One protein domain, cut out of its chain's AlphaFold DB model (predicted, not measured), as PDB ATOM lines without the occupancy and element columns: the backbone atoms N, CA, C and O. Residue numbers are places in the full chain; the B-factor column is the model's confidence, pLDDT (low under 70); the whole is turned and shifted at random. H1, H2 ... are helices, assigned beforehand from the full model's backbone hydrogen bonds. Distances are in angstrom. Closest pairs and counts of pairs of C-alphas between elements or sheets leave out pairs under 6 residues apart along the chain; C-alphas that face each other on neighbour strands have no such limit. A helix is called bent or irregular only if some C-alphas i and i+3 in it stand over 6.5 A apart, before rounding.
ATOM      1  N   LEU A 135      35.182  -7.206  46.357       93.25
ATOM      2  CA  LEU A 135      34.092  -8.166  46.515       93.25
ATOM      3  C   LEU A 135      34.419  -9.254  47.539       93.25
ATOM      4  O   LEU A 135      35.461  -9.909  47.488       93.25
ATOM      5  N   SER A 136      33.465  -9.503  48.430       94.19
ATOM      6  CA  SER A 136      33.529 -10.582  49.410       94.19
ATOM      7  C   SER A 136      33.252 -11.951  48.777       94.19
ATOM      8  O   SER A 136      32.598 -12.075  47.737       94.19
ATOM      9  N   THR A 137      33.701 -13.022  49.443       94.62
ATOM     10  CA  THR A 137      33.415 -14.399  49.009       94.62
ATOM     11  C   THR A 137      31.913 -14.697  48.892       94.62
ATOM     12  O   THR A 137      31.535 -15.254  47.865       94.62
ATOM     13  N   PRO A 138      31.032 -14.311  49.839       95.19
ATOM     14  CA  PRO A 138      29.588 -14.515  49.691       95.19
ATOM     15  C   PRO A 138      28.993 -13.843  48.448       95.19
ATOM     16  O   PRO A 138      28.177 -14.449  47.755       95.19
ATOM     17  N   THR A 139      29.432 -12.621  48.131       95.62
ATOM     18  CA  THR A 139      28.953 -11.892  46.947       95.62
ATOM     19  C   THR A 139      29.421 -12.562  45.654       95.62
ATOM     20  O   THR A 139      28.623 -12.767  44.740       95.62
ATOM     21  N   LEU A 140      30.690 -12.985  45.593       96.56
ATOM     22  CA  LEU A 140      31.242 -13.728  44.454       96.56
ATOM     23  C   LEU A 140      30.555 -15.083  44.252       96.56
ATOM     24  O   LEU A 140      30.219 -15.425  43.121       96.56
ATOM     25  N   THR A 141      30.297 -15.831  45.328       95.19
ATOM     26  CA  THR A 141      29.539 -17.092  45.269       95.19
ATOM     27  C   THR A 141      28.180 -16.856  44.626       95.19
ATOM     28  O   THR A 141      27.810 -17.557  43.689       95.19
ATOM     29  N   LYS A 142      27.473 -15.806  45.058       95.69
ATOM     30  CA  LYS A 142      26.149 -15.482  44.534       95.69
ATOM     31  C   LYS A 142      26.159 -15.086  43.056       95.69
ATOM     32  O   LYS A 142      25.221 -15.429  42.342       95.69
ATOM     33  N   LEU A 143      27.197 -14.385  42.592       95.94
ATOM     34  CA  LEU A 143      27.391 -14.098  41.165       95.94
ATOM     35  C   LEU A 143      27.633 -15.386  40.366       95.94
ATOM     36  O   LEU A 143      27.013 -15.588  39.327       95.94
ATOM     37  N   LEU A 144      28.498 -16.278  40.861       93.38
ATOM     38  CA  LEU A 144      28.807 -17.546  40.192       93.38
ATOM     39  C   LEU A 144      27.620 -18.521  40.169       93.38
ATOM     40  O   LEU A 144      27.479 -19.272  39.206       93.38
ATOM     41  N   ASP A 145      26.744 -18.484  41.177       93.25
ATOM     42  CA  ASP A 145      25.508 -19.280  41.226       93.25
ATOM     43  C   ASP A 145      24.513 -18.914  40.113       93.25
ATOM     44  O   ASP A 145      23.643 -19.720  39.781       93.25
ATOM     45  N   LYS A 146      24.633 -17.726  39.498       90.94
ATOM     46  CA  LYS A 146      23.824 -17.354  38.324       90.94
ATOM     47  C   LYS A 146      24.250 -18.089  37.047       90.94
ATOM     48  O   LYS A 146      23.533 -18.011  36.056       90.94
ATOM     49  N   GLU A 147      25.388 -18.792  37.068       87.94
ATOM     50  CA  GLU A 147      25.977 -19.524  35.935       87.94
ATOM     51  C   GLU A 147      26.142 -18.682  34.648       87.94
ATOM     52  O   GLU A 147      26.181 -19.225  33.544       87.94
ATOM     53  N   ASP A 148      26.268 -17.356  34.773       92.44
ATOM     54  CA  ASP A 148      26.469 -16.449  33.640       92.44
ATOM     55  C   ASP A 148      27.931 -16.457  33.169       92.44
ATOM     56  O   ASP A 148      28.855 -16.119  33.914       92.44
ATOM     57  N   GLU A 149      28.139 -16.835  31.907       89.69
ATOM     58  CA  GLU A 149      29.467 -16.980  31.304       89.69
ATOM     59  C   GLU A 149      30.263 -15.669  31.307       89.69
ATOM     60  O   GLU A 149      31.428 -15.662  31.707       89.69
ATOM     61  N   LYS A 150      29.642 -14.552  30.910       92.88
ATOM     62  CA  LYS A 150      30.324 -13.250  30.817       92.88
ATOM     63  C   LYS A 150      30.816 -12.784  32.185       92.88
ATOM     64  O   LYS A 150      31.958 -12.340  32.322       92.88
ATOM     65  N   THR A 151      29.972 -12.934  33.201       95.06
ATOM     66  CA  THR A 151      30.283 -12.595  34.589       95.06
ATOM     67  C   THR A 151      31.396 -13.487  35.127       95.06
ATOM     68  O   THR A 151      32.348 -12.984  35.722       95.06
ATOM     69  N   ALA A 152      31.329 -14.801  34.884       94.06
ATOM     70  CA  ALA A 152      32.364 -15.733  35.321       94.06
ATOM     71  C   ALA A 152      33.729 -15.409  34.690       94.06
ATOM     72  O   ALA A 152      34.728 -15.359  35.405       94.06
ATOM     73  N   VAL A 153      33.771 -15.113  33.384       93.44
ATOM     74  CA  VAL A 153      35.000 -14.670  32.702       93.44
ATOM     75  C   VAL A 153      35.536 -13.408  33.369       93.44
ATOM     76  O   VAL A 153      36.713 -13.363  33.726       93.44
ATOM     77  N   ARG A 154      34.667 -12.427  33.648       94.81
ATOM     78  CA  ARG A 154      35.090 -11.174  34.277       94.81
ATOM     79  C   ARG A 154      35.684 -11.371  35.673       94.81
ATOM     80  O   ARG A 154      36.710 -10.768  35.980       94.81
ATOM     81  N   ILE A 155      35.074 -12.225  36.498       95.38
ATOM     82  CA  ILE A 155      35.587 -12.570  37.835       95.38
ATOM     83  C   ILE A 155      36.987 -13.183  37.727       95.38
ATOM     84  O   ILE A 155      37.884 -12.829  38.492       95.38
ATOM     85  N   VAL A 156      37.190 -14.091  36.771       94.06
ATOM     86  CA  VAL A 156      38.466 -14.794  36.603       94.06
ATOM     87  C   VAL A 156      39.559 -13.867  36.070       94.06
ATOM     88  O   VAL A 156      40.686 -13.919  36.562       94.06
ATOM     89  N   GLU A 157      39.237 -12.994  35.113       93.81
ATOM     90  CA  GLU A 157      40.163 -11.999  34.557       93.81
ATOM     91  C   GLU A 157      40.589 -10.941  35.581       93.81
ATOM     92  O   GLU A 157      41.684 -10.380  35.484       93.81
ATOM     93  N   ASN A 158      39.760 -10.685  36.594       93.75
ATOM     94  CA  ASN A 158      40.058  -9.731  37.648       93.75
ATOM     95  C   ASN A 158      41.105 -10.290  38.632       93.75
ATOM     96  O   ASN A 158      40.793 -10.868  39.676       93.75
ATOM     97  N   GLN A 159      42.383 -10.100  38.297       89.88
ATOM     98  CA  GLN A 159      43.535 -10.563  39.087       89.88
ATOM     99  C   GLN A 159      43.666  -9.888  40.461       89.88
ATOM    100  O   GLN A 159      44.457 -10.339  41.285       89.88
ATOM    101  N   LYS A 160      42.918  -8.808  40.719       91.06
ATOM    102  CA  LYS A 160      42.927  -8.128  42.021       91.06
ATOM    103  C   LYS A 160      42.094  -8.858  43.075       91.06
ATOM    104  O   LYS A 160      42.345  -8.680  44.262       91.06
ATOM    105  N   LEU A 161      41.111  -9.655  42.653       92.19
ATOM    106  CA  LEU A 161      40.324 -10.491  43.555       92.19
ATOM    107  C   LEU A 161      41.170 -11.677  44.009       92.19
ATOM    108  O   LEU A 161      41.809 -12.308  43.177       92.19
ATOM    109  N   THR A 162      41.132 -12.027  45.294       91.25
ATOM    110  CA  THR A 162      41.673 -13.308  45.778       91.25
ATOM    111  C   THR A 162      40.560 -14.348  45.795       91.25
ATOM    112  O   THR A 162      39.598 -14.229  46.559       91.25
ATOM    113  N   LEU A 163      40.682 -15.382  44.963       93.00
ATOM    114  CA  LEU A 163      39.659 -16.416  44.849       93.00
ATOM    115  C   LEU A 163      39.899 -17.537  45.859       93.00
ATOM    116  O   LEU A 163      40.823 -18.337  45.742       93.00
ATOM    117  N   GLN A 164      39.018 -17.613  46.856       92.44
ATOM    118  CA  GLN A 164      39.034 -18.678  47.858       92.44
ATOM    119  C   GLN A 164      38.801 -20.065  47.216       92.44
ATOM    120  O   GLN A 164      38.120 -20.152  46.188       92.44
ATOM    121  N   PRO A 165      39.256 -21.170  47.845       88.31
ATOM    122  CA  PRO A 165      39.129 -22.525  47.288       88.31
ATOM    123  C   PRO A 165      37.702 -22.916  46.871       88.31
ATOM    124  O   PRO A 165      37.506 -23.611  45.873       88.31
ATOM    125  N   VAL A 166      36.687 -22.432  47.597       88.75
ATOM    126  CA  VAL A 166      35.273 -22.661  47.258       88.75
ATOM    127  C   VAL A 166      34.894 -22.045  45.905       88.75
ATOM    128  O   VAL A 166      34.261 -22.716  45.090       88.75
ATOM    129  N   LEU A 167      35.351 -20.820  45.621       92.31
ATOM    130  CA  LEU A 167      35.100 -20.111  44.362       92.31
ATOM    131  C   LEU A 167      35.859 -20.771  43.210       92.31
ATOM    132  O   LEU A 167      35.291 -20.993  42.143       92.31
ATOM    133  N   MET A 168      37.114 -21.163  43.450       88.50
ATOM    134  CA  MET A 168      37.926 -21.902  42.478       88.50
ATOM    135  C   MET A 168      37.264 -23.229  42.083       88.50
ATOM    136  O   MET A 168      37.210 -23.572  40.902       88.50
ATOM    137  N   SER A 169      36.668 -23.948  43.040       81.06
ATOM    138  CA  SER A 169      35.897 -25.168  42.769       81.06
ATOM    139  C   SER A 169      34.638 -24.903  41.931       81.06
ATOM    140  O   SER A 169      34.331 -25.673  41.018       81.06
ATOM    141  N   MET A 170      33.915 -23.805  42.183       85.38
ATOM    142  CA  MET A 170      32.757 -23.403  41.369       85.38
ATOM    143  C   MET A 170      33.162 -23.065  39.931       85.38
ATOM    144  O   MET A 170      32.582 -23.599  38.985       85.38
ATOM    145  N   LEU A 171      34.200 -22.244  39.770       87.00
ATOM    146  CA  LEU A 171      34.749 -21.851  38.473       87.00
ATOM    147  C   LEU A 171      35.262 -23.048  37.679       87.00
ATOM    148  O   LEU A 171      35.005 -23.139  36.483       87.00
ATOM    149  N   LYS A 172      35.892 -24.019  38.346       79.56
ATOM    150  CA  LYS A 172      36.291 -25.290  37.731       79.56
ATOM    151  C   LYS A 172      35.099 -26.035  37.131       79.56
ATOM    152  O   LYS A 172      35.156 -26.480  35.987       79.56
ATOM    153  N   ARG A 173      33.990 -26.150  37.872       74.50
ATOM    154  CA  ARG A 173      32.762 -26.797  37.369       74.50
ATOM    155  C   ARG A 173      32.158 -26.054  36.176       74.50
ATOM    156  O   ARG A 173      31.608 -26.701  35.285       74.50
ATOM    157  N   LEU A 174      32.244 -24.725  36.153       74.81
ATOM    158  CA  LEU A 174      31.803 -23.913  35.016       74.81
ATOM    159  C   LEU A 174      32.733 -24.084  33.807       74.81
ATOM    160  O   LEU A 174      32.244 -24.299  32.701       74.81
ATOM    161  N   ALA A 175      34.051 -24.111  34.015       76.69
ATOM    162  CA  ALA A 175      35.054 -24.305  32.967       76.69
ATOM    163  C   ALA A 175      34.890 -25.641  32.216       76.69
ATOM    164  O   ALA A 175      35.192 -25.723  31.032       76.69
ATOM    165  N   PHE A 176      34.328 -26.684  32.834       69.00
ATOM    166  CA  PHE A 176      33.986 -27.917  32.106       69.00
ATOM    167  C   PHE A 176      32.935 -27.722  31.000       69.00
ATOM    168  O   PHE A 176      32.889 -28.518  30.065       69.00
ATOM    169  N   ARG A 177      32.074 -26.706  31.119       67.31
ATOM    170  CA  ARG A 177      30.998 -26.395  30.164       67.31
ATOM    171  C   ARG A 177      31.327 -25.196  29.272       67.31
ATOM    172  O   ARG A 177      30.783 -25.100  28.178       67.31
ATOM    173  N   VAL A 178      32.190 -24.300  29.747       75.12
ATOM    174  CA  VAL A 178      32.450 -22.984  29.159       75.12
ATOM    175  C   VAL A 178      33.931 -22.870  28.790       75.12
ATOM    176  O   VAL A 178      34.787 -22.708  29.659       75.12
ATOM    177  N   GLU A 179      34.236 -22.958  27.494       73.69
ATOM    178  CA  GLU A 179      35.617 -22.943  26.978       73.69
ATOM    179  C   GLU A 179      36.314 -21.589  27.174       73.69
ATOM    180  O   GLU A 179      37.511 -21.528  27.457       73.69
ATOM    181  N   THR A 180      35.560 -20.490  27.115       83.31
ATOM    182  CA  THR A 180      36.070 -19.120  27.297       83.31
ATOM    183  C   THR A 180      36.683 -18.886  28.681       83.31
ATOM    184  O   THR A 180      37.517 -17.996  28.831       83.31
ATOM    185  N   LEU A 181      36.354 -19.717  29.681       83.69
ATOM    186  CA  LEU A 181      36.951 -19.662  31.018       83.69
ATOM    187  C   LEU A 181      38.343 -20.289  31.098       83.69
ATOM    188  O   LEU A 181      39.068 -20.002  32.048       83.69
ATOM    189  N   HIS A 182      38.740 -21.139  30.147       81.12
ATOM    190  CA  HIS A 182      39.969 -21.923  30.291       81.12
ATOM    191  C   HIS A 182      41.209 -21.029  30.328       81.12
ATOM    192  O   HIS A 182      41.996 -21.121  31.265       81.12
ATOM    193  N   VAL A 183      41.362 -20.128  29.350       83.31
ATOM    194  CA  VAL A 183      42.525 -19.225  29.264       83.31
ATOM    195  C   VAL A 183      42.607 -18.283  30.473       83.31
ATOM    196  O   VAL A 183      43.671 -18.235  31.095       83.31
ATOM    197  N   PRO A 184      41.538 -17.559  30.864       87.62
ATOM    198  CA  PRO A 184      41.573 -16.718  32.057       87.62
ATOM    199  C   PRO A 184      41.931 -17.500  33.326       87.62
ATOM    200  O   PRO A 184      42.738 -17.029  34.126       87.62
ATOM    201  N   LEU A 185      41.377 -18.706  33.504       87.62
ATOM    202  CA  LEU A 185      41.566 -19.494  34.725       87.62
ATOM    203  C   LEU A 185      42.999 -20.028  34.832       87.62
ATOM    204  O   LEU A 185      43.601 -19.952  35.899       87.62
ATOM    205  N   LEU A 186      43.584 -20.447  33.706       85.44
ATOM    206  CA  LEU A 186      45.002 -20.813  33.566       85.44
ATOM    207  C   LEU A 186      45.964 -19.619  33.665       85.44
ATOM    208  O   LEU A 186      47.175 -19.783  33.559       85.44
ATOM    209  N   ASN A 187      45.472 -18.391  33.797       86.50
ATOM    210  CA  ASN A 187      46.313 -17.220  34.036       86.50
ATOM    211  C   ASN A 187      46.253 -16.735  35.482       86.50
ATOM    212  O   ASN A 187      46.999 -15.827  35.842       86.50
ATOM    213  N   ARG A 188      45.408 -17.349  36.313       89.88
ATOM    214  CA  ARG A 188      45.314 -17.036  37.734       89.88
ATOM    215  C   ARG A 188      46.446 -17.665  38.533       89.88
ATOM    216  O   ARG A 188      46.991 -18.701  38.166       89.88
ATOM    217  N   HIS A 189      46.774 -17.031  39.650       86.31
ATOM    218  CA  HIS A 189      47.827 -17.484  40.553       86.31
ATOM    219  C   HIS A 189      47.343 -18.583  41.510       86.31
ATOM    220  O   HIS A 189      48.150 -19.371  41.986       86.31
ATOM    221  N   GLU A 190      46.035 -18.662  41.776       87.94
ATOM    222  CA  GLU A 190      45.437 -19.661  42.671       87.94
ATOM    223  C   GLU A 190      45.207 -21.026  42.007       87.94
ATOM    224  O   GLU A 190      44.719 -21.951  42.658       87.94
ATOM    225  N   ILE A 191      45.494 -21.165  40.709       84.00
ATOM    226  CA  ILE A 191      45.278 -22.426  40.001       84.00
ATOM    227  C   ILE A 191      46.311 -23.472  40.420       84.00
ATOM    228  O   ILE A 191      47.518 -23.230  40.386       84.00
ATOM    229  N   THR A 192      45.827 -24.653  40.799       79.12
ATOM    230  CA  THR A 192      46.692 -25.777  41.160       79.12
ATOM    231  C   THR A 192      46.995 -26.660  39.941       79.12
ATOM    232  O   THR A 192      46.208 -26.673  38.984       79.12
ATOM    233  N   PRO A 193      48.100 -27.427  39.950       70.56
ATOM    234  CA  PRO A 193      48.420 -28.377  38.882       70.56
ATOM    235  C   PRO A 193      47.298 -29.391  38.606       70.56
ATOM    236  O   PRO A 193      47.023 -29.724  37.451       70.56
ATOM    237  N   GLU A 194      46.587 -29.834  39.644       67.31
ATOM    238  CA  GLU A 194      45.448 -30.751  39.526       67.31
ATOM    239  C   GLU A 194      44.295 -30.090  38.759       67.31
ATOM    240  O   GLU A 194      43.731 -30.679  37.838       67.31
ATOM    241  N   MET A 195      43.984 -28.826  39.073       68.12
ATOM    242  CA  MET A 195      42.953 -28.064  38.363       68.12
ATOM    243  C   MET A 195      43.331 -27.803  36.901       68.12
ATOM    244  O   MET A 195      42.481 -27.927  36.020       68.12
ATOM    245  N   ALA A 196      44.593 -27.461  36.628       70.50
ATOM    246  CA  ALA A 196      45.086 -27.263  35.265       70.50
ATOM    247  C   ALA A 196      44.990 -28.558  34.439       70.50
ATOM    248  O   ALA A 196      44.570 -28.524  33.280       70.50
ATOM    249  N   THR A 197      45.290 -29.704  35.055       61.47
ATOM    250  CA  THR A 197      45.148 -31.033  34.441       61.47
ATOM    251  C   THR A 197      43.686 -31.370  34.155       61.47
ATOM    252  O   THR A 197      43.364 -31.904  33.098       61.47
ATOM    253  N   GLU A 198      42.762 -31.020  35.047       62.69
ATOM    254  CA  GLU A 198      41.329 -31.191  34.795       62.69
ATOM    255  C   GLU A 198      40.836 -30.344  33.605       62.69
ATOM    256  O   GLU A 198      40.095 -30.853  32.761       62.69
ATOM    257  N   ILE A 199      41.290 -29.087  33.493       65.75
ATOM    258  CA  ILE A 199      40.964 -28.187  32.370       65.75
ATOM    259  C   ILE A 199      41.588 -28.687  31.061       65.75
ATOM    260  O   ILE A 199      40.957 -28.597  30.011       65.75
ATOM    261  N   TYR A 200      42.787 -29.275  31.101       60.06
ATOM    262  CA  TYR A 200      43.441 -29.868  29.928       60.06
ATOM    263  C   TYR A 200      42.534 -30.872  29.192       60.06
ATOM    264  O   TYR A 200      42.514 -30.912  27.959       60.06
ATOM    265  N   TRP A 201      41.722 -31.647  29.921       57.75
ATOM    266  CA  TRP A 201      40.815 -32.628  29.317       57.75
ATOM    267  C   TRP A 201      39.632 -32.002  28.573       57.75
ATOM    268  O   TRP A 201      39.185 -32.575  27.574       57.75
ATOM    269  N   SER A 202      39.148 -30.837  29.011       55.94
ATOM    270  CA  SER A 202      38.078 -30.086  28.341       55.94
ATOM    271  C   SER A 202      38.590 -29.044  27.339       55.94
ATOM    272  O   SER A 202      37.811 -28.594  26.504       55.94
ATOM    273  N   ALA A 203      39.877 -28.690  27.384       59.41
ATOM    274  CA  ALA A 203      40.494 -27.666  26.547       59.41
ATOM    275  C   ALA A 203      40.729 -28.098  25.089       59.41
ATOM    276  O   ALA A 203      40.984 -29.275  24.794       59.41
ATOM    277  N   SER A 204      40.710 -27.111  24.187       50.62
ATOM    278  CA  SER A 204      41.098 -27.242  22.778       50.62
ATOM    279  C   SER A 204      42.595 -27.534  22.597       50.62
ATOM    280  O   SER A 204      43.419 -27.293  23.478       50.62
ATOM    281  N   GLU A 205      42.968 -28.080  21.436       48.53
ATOM    282  CA  GLU A 205      44.329 -28.559  21.136       48.53
ATOM    283  C   GLU A 205      45.406 -27.470  21.269       48.53
ATOM    284  O   GLU A 205      46.461 -27.710  21.852       48.53
ATOM    285  N   SER A 206      45.110 -26.249  20.815       50.56
ATOM    286  CA  SER A 206      45.999 -25.091  20.958       50.56
ATOM    287  C   SER A 206      46.238 -24.709  22.417       50.56
ATOM    288  O   SER A 206      47.332 -24.281  22.777       50.56
ATOM    289  N   LEU A 207      45.227 -24.882  23.271       58.78
ATOM    290  CA  LEU A 207      45.327 -24.540  24.681       58.78
ATOM    291  C   LEU A 207      46.051 -25.626  25.482       58.78
ATOM    292  O   LEU A 207      46.809 -25.314  26.393       58.78
ATOM    293  N   ARG A 208      45.902 -26.895  25.094       57.91
ATOM    294  CA  ARG A 208      46.669 -28.012  25.665       57.91
ATOM    295  C   ARG A 208      48.175 -27.822  25.514       57.91
ATOM    296  O   ARG A 208      48.899 -28.046  26.478       57.91
ATOM    297  N   ALA A 209      48.632 -27.363  24.346       59.53
ATOM    298  CA  ALA A 209      50.044 -27.051  24.122       59.53
ATOM    299  C   ALA A 209      50.548 -25.954  25.080       59.53
ATOM    300  O   ALA A 209      51.589 -26.120  25.709       59.53
ATOM    301  N   ALA A 210      49.757 -24.890  25.270       60.56
ATOM    302  CA  ALA A 210      50.087 -23.802  26.190       60.56
ATOM    303  C   ALA A 210      50.080 -24.229  27.674       60.56
ATOM    304  O   ALA A 210      50.877 -23.722  28.458       60.56
ATOM    305  N   ILE A 211      49.208 -25.166  28.074       59.75
ATOM    306  CA  ILE A 211      49.176 -25.710  29.445       59.75
ATOM    307  C   ILE A 211      50.453 -26.505  29.743       59.75
ATOM    308  O   ILE A 211      51.057 -26.303  30.795       59.75
ATOM    309  N   VAL A 212      50.871 -27.374  28.817       60.81
ATOM    310  CA  VAL A 212      52.080 -28.205  28.966       60.81
ATOM    311  C   VAL A 212      53.339 -27.339  29.053       60.81
ATOM    312  O   VAL A 212      54.193 -27.596  29.892       60.81
ATOM    313  N   GLU A 213      53.427 -26.284  28.239       64.75
ATOM    314  CA  GLU A 213      54.569 -25.360  28.234       64.75
ATOM    315  C   GLU A 213      54.638 -24.482  29.496       64.75
ATOM    316  O   GLU A 213      55.721 -24.238  30.024       64.75
ATOM    317  N   LYS A 214      53.491 -24.006  30.002       64.50
ATOM    318  CA  LYS A 214      53.440 -23.021  31.096       64.50
ATOM    319  C   LYS A 214      53.530 -23.632  32.496       64.50
ATOM    320  O   LYS A 214      54.071 -22.991  33.395       64.50
ATOM    321  N   TYR A 215      52.967 -24.821  32.700       56.91
ATOM    322  CA  TYR A 215      52.831 -25.424  34.033       56.91
ATOM    323  C   TYR A 215      53.832 -26.549  34.315       56.91
ATOM    324  O   TYR A 215      53.688 -27.214  35.336       56.91
ATOM    325  N   ASP A 216      54.821 -26.751  33.431       52.44
ATOM    326  CA  ASP A 216      55.810 -27.844  33.492       52.44
ATOM    327  C   ASP A 216      55.152 -29.174  33.888       52.44
ATOM    328  O   ASP A 216      55.616 -29.916  34.756       52.44
ATOM    329  N   VAL A 217      53.980 -29.425  33.292       49.06
ATOM    330  CA  VAL A 217      53.202 -30.632  33.545       49.06
ATOM    331  C   VAL A 217      53.990 -31.758  32.906       49.06
ATOM    332  O   VAL A 217      53.879 -32.004  31.701       49.06
ATOM    333  N   SER A 218      54.853 -32.395  33.697       44.16
ATOM    334  CA  SER A 218      55.651 -33.496  33.194       44.16
ATOM    335  C   SER A 218      54.695 -34.568  32.662       44.16
ATOM    336  O   SER A 218      53.625 -34.792  33.246       44.16
TER     337      SER A 218
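This is residues 135 to 218 of the 363 residues of an uncharacterized protein of Rickettsiales bacterium (UniProt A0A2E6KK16). Six short helices stand in two staggered rows, H1, H3 and H5 in one and H2, H4 and H6 in the other, and the chain winds back and forth between the rows like a short solenoid. Within each row the helices run the same way, the two rows run opposite ways, and H1 and H6 stand at the two far ends of the long axis. The printed part has 84 residues with six named helices in the order H1 to H6 and no named strand; its class is all helix. It is compact, with a radius of gyration of the C-alphas of 12.3 A, yet elongated in outline, spanning 36 by 21 by 17 A.

Find C-alpha 137 at (33.415, -14.399, 49.009); there H1 begins, and it runs over residues 137 to 144, 10.4 A long. Read on to H2, residues 149 to 157, 12.2 A. H3, residues 165 to 175, is the longest helix with 11 residues and 15.0 A; look for its first C-alpha at (39.129, -22.525, 47.288). H4, residues 179 to 185, 10.4 A, is irregular, but only just: C-alphas 180 and 183 are 6.7 A apart. H5, residues 193 to 202, measures 14.9 A. H6, residues 205 to 214, measures 14.6 A and ends at C-alpha 214, (53.440, -23.021, 31.096).

Start at H3, the hub, which touches three helices. H1 touches it at a shallow tilt of 8 degrees, the same way, closest at the C-alphas of Thr 141 and Leu 167, 6.4 A. H5 touches it at 17 degrees, also shallow and the same way, closest at the C-alphas of Ala 175 and Ile 199, 7.1 A. H3 and H4 only just touch, only at the corner, with 3 pairs of C-alphas within 8 A; the closest are Ala 175 and Leu 181, 5.4 A. H2 and H4 touch at a shallow tilt of 19 degrees, the same way, closest at the C-alphas of Glu 157 and Pro 184, 5.5 A. H1 and H2 touch only at the corner, closest at the C-alphas of Leu 144 and Ala 152, 6.3 A. H5 and H6 form a helical hairpin, opposite ways at 12 degrees, closest at the C-alphas of Tyr 200 and Arg 208, 5.7 A. H4 and H6 are close but not clearly touching, with the C-alphas of Val 183 and Leu 207 7.6 A apart. Among the pairs that stay apart are H1 and H6. In H1, H2 and H3 every O i to N i+4 pair is within hydrogen-bond range, against 4 of 6 in H5, 5 of 6 in H6 and 1 of 3 in H4, where 2 of 4 O i to N i+3 pairs are within range.

The two C-alphas farthest apart are those of Thr 139 and Ser 218, 37.0 A. The printed part has no cut, and no link is long. Look at the B-factor column: the mean pLDDT of the printed part is 79.1, and this model's confidence is under 70 at residues 176 to 177, 194 to 195 and 197 to 218.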